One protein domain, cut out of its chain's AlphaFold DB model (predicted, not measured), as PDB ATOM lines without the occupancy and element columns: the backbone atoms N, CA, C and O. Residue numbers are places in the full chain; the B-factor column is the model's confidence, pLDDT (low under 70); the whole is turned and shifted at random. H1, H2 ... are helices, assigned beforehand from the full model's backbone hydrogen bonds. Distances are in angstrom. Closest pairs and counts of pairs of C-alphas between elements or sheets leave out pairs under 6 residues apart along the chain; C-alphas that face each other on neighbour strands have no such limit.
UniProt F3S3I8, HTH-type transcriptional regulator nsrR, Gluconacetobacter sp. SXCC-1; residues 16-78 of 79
ATOM      1  N   PRO A  16     171.385 132.124 125.171       97.12
ATOM      2  CA  PRO A  16     170.773 132.945 126.230       97.12
ATOM      3  C   PRO A  16     170.204 134.290 125.751       97.12
ATOM      4  O   PRO A  16     169.167 134.730 126.238       97.12
ATOM      5  N   LYS A  17     170.852 134.911 124.757       97.75
ATOM      6  CA  LYS A  17     170.422 136.174 124.135       97.75
ATOM      7  C   LYS A  17     169.087 136.072 123.385       97.75
ATOM      8  O   LYS A  17     168.407 137.071 123.206       97.75
ATOM      9  N   ASP A  18     168.697 134.861 122.987       97.81
ATOM     10  CA  ASP A  18     167.456 134.593 122.251       97.81
ATOM     11  C   ASP A  18     166.318 134.146 123.191       97.81
ATOM     12  O   ASP A  18     165.248 133.722 122.741       97.81
ATOM     13  N   ILE A  19     166.544 134.181 124.511       97.75
ATOM     14  CA  ILE A  19     165.571 133.788 125.532       97.75
ATOM     15  C   ILE A  19     165.138 135.041 126.285       97.75
ATOM     16  O   ILE A  19     165.862 135.536 127.141       97.75
ATOM     17  N   ASN A  20     163.944 135.539 125.972       98.00
ATOM     18  CA  ASN A  20     163.349 136.686 126.651       98.00
ATOM     19  C   ASN A  20     162.890 136.324 128.076       98.00
ATOM     20  O   ASN A  20     162.193 135.323 128.264       98.00
ATOM     21  N   VAL A  21     163.252 137.146 129.063       97.50
ATOM     22  CA  VAL A  21     162.940 136.914 130.483       97.50
ATOM     23  C   VAL A  21     161.440 137.030 130.742       97.50
ATOM     24  O   VAL A  21     160.860 136.141 131.367       97.50
ATOM     25  N   GLY A  22     160.789 138.069 130.214       96.31
ATOM     26  CA  GLY A  22     159.343 138.250 130.342       96.31
ATOM     27  C   GLY A  22     158.549 137.062 129.793       96.31
ATOM     28  O   GLY A  22     157.546 136.650 130.381       96.31
ATOM     29  N   HIS A  23     159.000 136.450 128.698       95.31
ATOM     30  CA  HIS A  23     158.379 135.238 128.165       95.31
ATOM     31  C   HIS A  23     158.549 134.034 129.104       95.31
ATOM     32  O   HIS A  23     157.584 133.304 129.327       95.31
ATOM     33  N   VAL A  24     159.736 133.840 129.692       95.31
ATOM     34  CA  VAL A  24     159.963 132.764 130.674       95.31
ATOM     35  C   VAL A  24     159.034 132.928 131.876       95.31
ATOM     36  O   VAL A  24     158.376 131.965 132.258       95.31
ATOM     37  N   VAL A  25     158.912 134.141 132.422       94.06
ATOM     38  CA  VAL A  25     158.026 134.410 133.566       94.06
ATOM     39  C   VAL A  25     156.566 134.098 133.226       94.06
ATOM     40  O   VAL A  25     155.913 133.380 133.975       94.06
ATOM     41  N   ARG A  26     156.063 134.514 132.054       91.19
ATOM     42  CA  ARG A  26     154.685 134.183 131.627       91.19
ATOM     43  C   ARG A  26     154.432 132.689 131.429       91.19
ATOM     44  O   ARG A  26     153.295 132.264 131.559       91.19
ATOM     45  N   LEU A  27     155.454 131.909 131.078       91.94
ATOM     46  CA  LEU A  27     155.330 130.452 130.954       91.94
ATOM     47  C   LEU A  27     155.287 129.751 132.316       91.94
ATOM     48  O   LEU A  27     154.754 128.647 132.413       91.94
ATOM     49  N   MET A  28     155.888 130.357 133.341       89.50
ATOM     50  CA  MET A  28     155.900 129.818 134.701       89.50
ATOM     51  C   MET A  28     154.639 130.196 135.482       89.50
ATOM     52  O   MET A  28     154.193 129.420 136.325       89.50
ATOM     53  N   GLU A  29     154.050 131.352 135.179       84.12
ATOM     54  CA  GLU A  29     152.798 131.807 135.780       84.12
ATOM     55  C   GLU A  29     151.581 131.167 135.095       84.12
ATOM     56  O   GLU A  29     151.392 131.263 133.885       84.12
ATOM     57  N   THR A  30     150.716 130.517 135.877       64.06
ATOM     58  CA  THR A  30     149.501 129.850 135.375       64.06
ATOM     59  C   THR A  30     148.274 130.761 135.315       64.06
ATOM     60  O   THR A  30     147.301 130.415 134.648       64.06
ATOM     61  N   GLU A  31     148.292 131.928 135.970       63.06
ATOM     62  CA  GLU A  31     147.152 132.851 136.009       63.06
ATOM     63  C   GLU A  31     147.591 134.318 135.887       63.06
ATOM     64  O   GLU A  31     148.346 134.827 136.706       63.06
ATOM     65  N   GLY A  32     147.076 135.017 134.869       61.88
ATOM     66  CA  GLY A  32     147.487 136.383 134.519       61.88
ATOM     67  C   GLY A  32     146.844 137.514 135.330       61.88
ATOM     68  O   GLY A  32     147.049 138.677 134.993       61.88
ATOM     69  N   GLU A  33     146.041 137.217 136.358       67.81
ATOM     70  CA  GLU A  33     145.409 138.247 137.190       67.81
ATOM     71  C   GLU A  33     145.893 138.166 138.641       67.81
ATOM     72  O   GLU A  33     145.633 137.203 139.361       67.81
ATOM     73  N   VAL A  34     146.583 139.224 139.078       71.56
ATOM     74  CA  VAL A  34     147.164 139.335 140.427       71.56
ATOM     75  C   VAL A  34     146.094 139.357 141.520       71.56
ATOM     76  O   VAL A  34     146.326 138.887 142.632       71.56
ATOM     77  N   ILE A  35     144.894 139.862 141.217       72.44
ATOM     78  CA  ILE A  35     143.777 139.911 142.165       72.44
ATOM     79  C   ILE A  35     142.719 138.883 141.772       72.44
ATOM     80  O   ILE A  35     141.770 139.177 141.052       72.44
ATOM     81  N   LYS A  36     142.854 137.680 142.329       67.44
ATOM     82  CA  LYS A  36     141.891 136.577 142.167       67.44
ATOM     83  C   LYS A  36     140.648 136.716 143.063       67.44
ATOM     84  O   LYS A  36     139.624 136.080 142.831       67.44
ATOM     85  N   GLY A  37     140.712 137.583 144.078       64.94
ATOM     86  CA  GLY A  37     139.668 137.771 145.099       64.94
ATOM     87  C   GLY A  37     138.390 138.482 144.633       64.94
ATOM     88  O   GLY A  37     137.471 138.653 145.428       64.94
ATOM     89  N   CYS A  38     138.311 138.899 143.365       67.75
ATOM     90  CA  CYS A  38     137.068 139.401 142.768       67.75
ATOM     91  C   CYS A  38     136.156 138.275 142.247       67.75
ATOM     92  O   CYS A  38     135.046 138.561 141.790       67.75
ATOM     93  N   ALA A  39     136.603 137.015 142.322       64.44
ATOM     94  CA  ALA A  39     135.779 135.851 142.025       64.44
ATOM     95  C   ALA A  39     134.538 135.794 142.942       64.44
ATOM     96  O   ALA A  39     134.577 136.306 144.065       64.44
ATOM     97  N   PRO A  40     133.425 135.186 142.490       64.31
ATOM     98  CA  PRO A  40     132.201 135.144 143.274       64.31
ATOM     99  C   PRO A  40     132.408 134.506 144.655       64.31
ATOM    100  O   PRO A  40     132.709 133.318 144.763       64.31
ATOM    101  N   LEU A  41     132.184 135.273 145.722       66.69
ATOM    102  CA  LEU A  41     132.072 134.732 147.074       66.69
ATOM    103  C   LEU A  41     130.683 134.110 147.205       66.69
ATOM    104  O   LEU A  41     129.677 134.799 147.046       66.69
ATOM    105  N   GLN A  42     130.620 132.802 147.466       71.50
ATOM    106  CA  GLN A  42     129.350 132.075 147.619       71.50
ATOM    107  C   GLN A  42     128.409 132.245 146.405       71.50
ATOM    108  O   GLN A  42     127.202 132.415 146.554       71.50
ATOM    109  N   GLY A  43     128.968 132.265 145.189       71.06
ATOM    110  CA  GLY A  43     128.196 132.427 143.951       71.06
ATOM    111  C   GLY A  43     127.719 133.857 143.665       71.06
ATOM    112  O   GLY A  43     127.089 134.084 142.635       71.06
ATOM    113  N   ARG A  44     128.042 134.839 144.520       70.06
ATOM    114  CA  ARG A  44     127.738 136.257 144.278       70.06
ATOM    115  C   ARG A  44     128.976 136.974 143.735       70.06
ATOM    116  O   ARG A  44     129.978 137.033 144.451       70.06
ATOM    117  N   PRO A  45     128.945 137.521 142.505       73.31
ATOM    118  CA  PRO A  45     130.075 138.270 141.968       73.31
ATOM    119  C   PRO A  45     130.369 139.488 142.846       73.31
ATOM    120  O   PRO A  45     129.463 140.074 143.447       73.31
ATOM    121  N   CYS A  46     131.643 139.873 142.929       81.06
ATOM    122  CA  CYS A  46     132.034 141.101 143.607       81.06
ATOM    123  C   CYS A  46     131.292 142.289 142.971       81.06
ATOM    124  O   CYS A  46     131.488 142.578 141.793       81.06
ATOM    125  N   VAL A  47     130.465 143.004 143.742       83.19
ATOM    126  CA  VAL A  47     129.667 144.145 143.234       83.19
ATOM    127  C   VAL A  47     130.528 145.299 142.713       83.19
ATOM    128  O   VAL A  47     130.047 146.151 141.977       83.19
ATOM    129  N   LEU A  48     131.806 145.321 143.095       84.75
ATOM    130  CA  LEU A  48     132.782 146.301 142.639       84.75
ATOM    131  C   LEU A  48     133.643 145.789 141.482       84.75
ATOM    132  O   LEU A  48     134.538 146.518 141.085       84.75
ATOM    133  N   ALA A  49     133.439 144.577 140.951       78.56
ATOM    134  CA  ALA A  49     134.375 143.944 140.010       78.56
ATOM    135  C   ALA A  49     134.797 144.864 138.845       78.56
ATOM    136  O   ALA A  49     135.988 144.957 138.541       78.56
ATOM    137  N   ASP A  50     133.851 145.605 138.260       79.19
ATOM    138  CA  ASP A  50     134.119 146.510 137.136       79.19
ATOM    139  C   ASP A  50     134.710 147.861 137.575       79.19
ATOM    140  O   ASP A  50     135.604 148.407 136.921       79.19
ATOM    141  N   ALA A  51     134.267 148.381 138.722       85.94
ATOM    142  CA  ALA A  51     134.683 149.680 139.263       85.94
ATOM    143  C   ALA A  51     135.856 149.594 140.261       85.94
ATOM    144  O   ALA A  51     136.262 150.605 140.844       85.94
ATOM    145  N   CYS A  52     136.411 148.400 140.494       87.75
ATOM    146  CA  CYS A  52     137.444 148.162 141.495       87.75
ATOM    147  C   CYS A  52     138.751 148.836 141.071       87.75
ATOM    148  O   CYS A  52     139.555 148.275 140.324       87.75
ATOM    149  N   ARG A  53     138.993 150.046 141.588       90.06
ATOM    150  CA  ARG A  53     140.217 150.818 141.306       90.06
ATOM    151  C   ARG A  53     141.480 150.031 141.651       90.06
ATOM    152  O   ARG A  53     142.469 150.146 140.940       90.06
ATOM    153  N   LEU A  54     141.437 149.202 142.695       88.31
ATOM    154  CA  LEU A  54     142.567 148.359 143.081       88.31
ATOM    155  C   LEU A  54     142.888 147.294 142.021       88.31
ATOM    156  O   LEU A  54     144.062 147.089 141.734       88.31
ATOM    157  N   ARG A  55     141.879 146.664 141.395       85.94
ATOM    158  CA  ARG A  55     142.096 145.699 140.298       85.94
ATOM    159  C   ARG A  55     142.787 146.361 139.112       85.94
ATOM    160  O   ARG A  55     143.746 145.811 138.580       85.94
ATOM    161  N   HIS A  56     142.334 147.557 138.748       87.25
ATOM    162  CA  HIS A  56     142.934 148.337 137.664       87.25
ATOM    163  C   HIS A  56     144.376 148.744 137.979       87.25
ATOM    164  O   HIS A  56     145.257 148.530 137.152       87.25
ATOM    165  N   LEU A  57     144.638 149.259 139.185       92.00
ATOM    166  CA  LEU A  57     145.991 149.628 139.616       92.00
ATOM    167  C   LEU A  57     146.930 148.417 139.682       92.00
ATOM    168  O   LEU A  57     148.072 148.510 139.246       92.00
ATOM    169  N   ALA A  58     146.453 147.277 140.188       89.88
ATOM    170  CA  ALA A  58     147.243 146.051 140.243       89.88
ATOM    171  C   ALA A  58     147.606 145.559 138.838       89.88
ATOM    172  O   ALA A  58     148.771 145.275 138.587       89.88
ATOM    173  N   ARG A  59     146.641 145.544 137.906       88.44
ATOM    174  CA  ARG A  59     146.897 145.202 136.500       88.44
ATOM    175  C   ARG A  59     147.932 146.135 135.875       88.44
ATOM    176  O   ARG A  59     148.894 145.649 135.299       88.44
ATOM    177  N   GLN A  60     147.793 147.447 136.060       92.75
ATOM    178  CA  GLN A  60     148.770 148.422 135.561       92.75
ATOM    179  C   GLN A  60     150.178 148.185 136.122       92.75
ATOM    180  O   GLN A  60     151.154 148.251 135.378       92.75
ATOM    181  N   ALA A  61     150.297 147.892 137.419       94.12
ATOM    182  CA  ALA A  61     151.584 147.593 138.041       94.12
ATOM    183  C   ALA A  61     152.205 146.305 137.477       94.12
ATOM    184  O   ALA A  61     153.401 146.275 137.187       94.12
ATOM    185  N   THR A  62     151.397 145.259 137.276       91.81
ATOM    186  CA  THR A  62     151.836 144.007 136.646       91.81
ATOM    187  C   THR A  62     152.275 144.226 135.205       91.81
ATOM    188  O   THR A  62     153.346 143.761 134.832       91.81
ATOM    189  N   ASP A  63     151.503 144.971 134.415       92.50
ATOM    190  CA  ASP A  63     151.837 145.277 133.023       92.50
ATOM    191  C   ASP A  63     153.164 146.045 132.937       92.50
ATOM    192  O   ASP A  63     154.025 145.702 132.130       92.50
ATOM    193  N   ALA A  64     153.375 147.031 133.817       96.56
ATOM    194  CA  ALA A  64     154.624 147.786 133.884       96.56
ATOM    195  C   ALA A  64     155.821 146.907 134.282       96.56
ATOM    196  O   ALA A  64     156.880 146.989 133.665       96.56
ATOM    197  N   PHE A  65     155.651 146.038 135.282       94.88
ATOM    198  CA  PHE A  65     156.674 145.071 135.677       94.88
ATOM    199  C   PHE A  65     157.037 144.134 134.517       94.88
ATOM    200  O   PHE A  65     158.214 143.962 134.200       94.88
ATOM    201  N   MET A  66     156.032 143.584 133.835       95.00
ATOM    202  CA  MET A  66     156.245 142.692 132.700       95.00
ATOM    203  C   MET A  66     156.903 143.405 131.517       95.00
ATOM    204  O   MET A  66     157.775 142.818 130.888       95.00
ATOM    205  N   ALA A  67     156.566 144.671 131.260       97.06
ATOM    206  CA  ALA A  67     157.201 145.467 130.211       97.06
ATOM    207  C   ALA A  67     158.710 145.654 130.447       97.06
ATOM    208  O   ALA A  67     159.486 145.627 129.495       97.06
ATOM    209  N   VAL A  68     159.144 145.790 131.706       97.94
ATOM    210  CA  VAL A  68     160.579 145.815 132.042       97.94
ATOM    211  C   VAL A  68     161.230 144.471 131.713       97.94
ATOM    212  O   VAL A  68     162.283 144.434 131.080       97.94
ATOM    213  N   LEU A  69     160.595 143.358 132.092       97.38
ATOM    214  CA  LEU A  69     161.121 142.015 131.823       97.38
ATOM    215  C   LEU A  69     161.121 141.651 130.331       97.38
ATOM    216  O   LEU A  69     161.969 140.876 129.888       97.38
ATOM    217  N   ASP A  70     160.201 142.214 129.550       97.38
ATOM    218  CA  ASP A  70     160.143 142.040 128.097       97.38
ATOM    219  C   ASP A  70     161.322 142.696 127.377       97.38
ATOM    220  O   ASP A  70     161.658 142.289 126.268       97.38
ATOM    221  N   GLY A  71     161.985 143.667 128.009       97.56
ATOM    222  CA  GLY A  71     163.203 144.288 127.496       97.56
ATOM    223  C   GLY A  71     164.481 143.482 127.740       97.56
ATOM    224  O   GLY A  71     165.534 143.893 127.266       97.56
ATOM    225  N   MET A  72     164.410 142.361 128.468       98.12
ATOM    226  CA  MET A  72     165.582 141.621 128.948       98.12
ATOM    227  C   MET A  72     165.676 140.223 128.329       98.12
ATOM    228  O   MET A  72     164.681 139.499 128.207       98.12
ATOM    229  N   SER A  73     166.893 139.795 128.007       98.44
ATOM    230  CA  SER A  73     167.233 138.408 127.692       98.44
ATOM    231  C   SER A  73     167.931 137.720 128.870       98.44
ATOM    232  O   SER A  73     168.448 138.366 129.778       98.44
ATOM    233  N   VAL A  74     167.990 136.385 128.860       97.50
ATOM    234  CA  VAL A  74     168.753 135.622 129.867       97.50
ATOM    235  C   VAL A  74     170.241 135.982 129.824       97.50
ATOM    236  O   VAL A  74     170.915 135.890 130.845       97.50
ATOM    237  N   HIS A  75     170.763 136.407 128.670       98.06
ATOM    238  CA  HIS A  75     172.144 136.875 128.566       98.06
ATOM    239  C   HIS A  75     172.407 138.120 129.421       98.06
ATOM    240  O   HIS A  75     173.426 138.162 130.106       98.06
ATOM    241  N   ASP A  76     171.473 139.073 129.436       97.56
ATOM    242  CA  ASP A  76     171.609 140.354 130.147       97.56
ATOM    243  C   ASP A  76     171.633 140.192 131.680       97.56
ATOM    244  O   ASP A  76     171.973 141.119 132.403       97.56
ATOM    245  N   LEU A  77     171.272 139.009 132.197       95.06
ATOM    246  CA  LEU A  77     171.332 138.676 133.627       95.06
ATOM    247  C   LEU A  77     172.685 138.096 134.067       95.06
ATOM    248  O   LEU A  77     172.902 137.892 135.260       95.06
ATOM    249  N   LEU A  78     173.551 137.744 133.115       91.69
ATOM    250  CA  LEU A  78     174.831 137.069 133.364       91.69
ATOM    251  C   LEU A  78     176.038 138.008 133.244       91.69
ATOM    252  O   LEU A  78     177.164 137.563 133.472       91.69
TER     253      LEU A  78
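Overview. This is residues 16 to 78 of the 79 residues of the protein "HTH-type transcriptional regulator nsrR" of Gluconacetobacter sp. SXCC-1 (UniProt F3S3I8). The printed part makes a long, narrow loop of chain: the long helix H2 forms one side, and the short helix H1 and the link after it form the other. H1 meets H2 near their ends, by Gly 22 and Leu 69, and makes a corner with it at a steep tilt of 59 degrees, while the link between them reaches its far end near Arg 44. There are 63 residues with two named helices, H1 then H2, and no named strand; the class is all helix, though under half of the residues are in named elements. The whole is only just loose, close to extended, with a radius of gyration of the C-alphas of 15.7 A and spans of 47 by 20 by 13 A.

Along the chain. Find C-alpha 21 at (162.940, 136.914, 130.483); from there H1, residues 21 to 28, runs 10.8 A. H2, residues 53 to 70, runs 25.5 A to C-alpha 70 at (160.143, 142.040, 128.097).

Arrangement. Look at Gly 22 and Leu 69, whose C-alphas are the closest of H1 and H2, 4.4 A apart. The helices touch, H2 with residues 66 to 70 alone. They run opposite ways at a steep tilt of 59 degrees. In both, every O i to N i+4 pair is within hydrogen-bond range.

Size, cuts and confidence. The farthest C-alphas, Arg 44 and Leu 78, are 48.3 A apart. The printed part has no cut. The link from H1 to H2 is long, 24 residues; pLDDT is under 70 at residues 30 to 33 and 36 to 41.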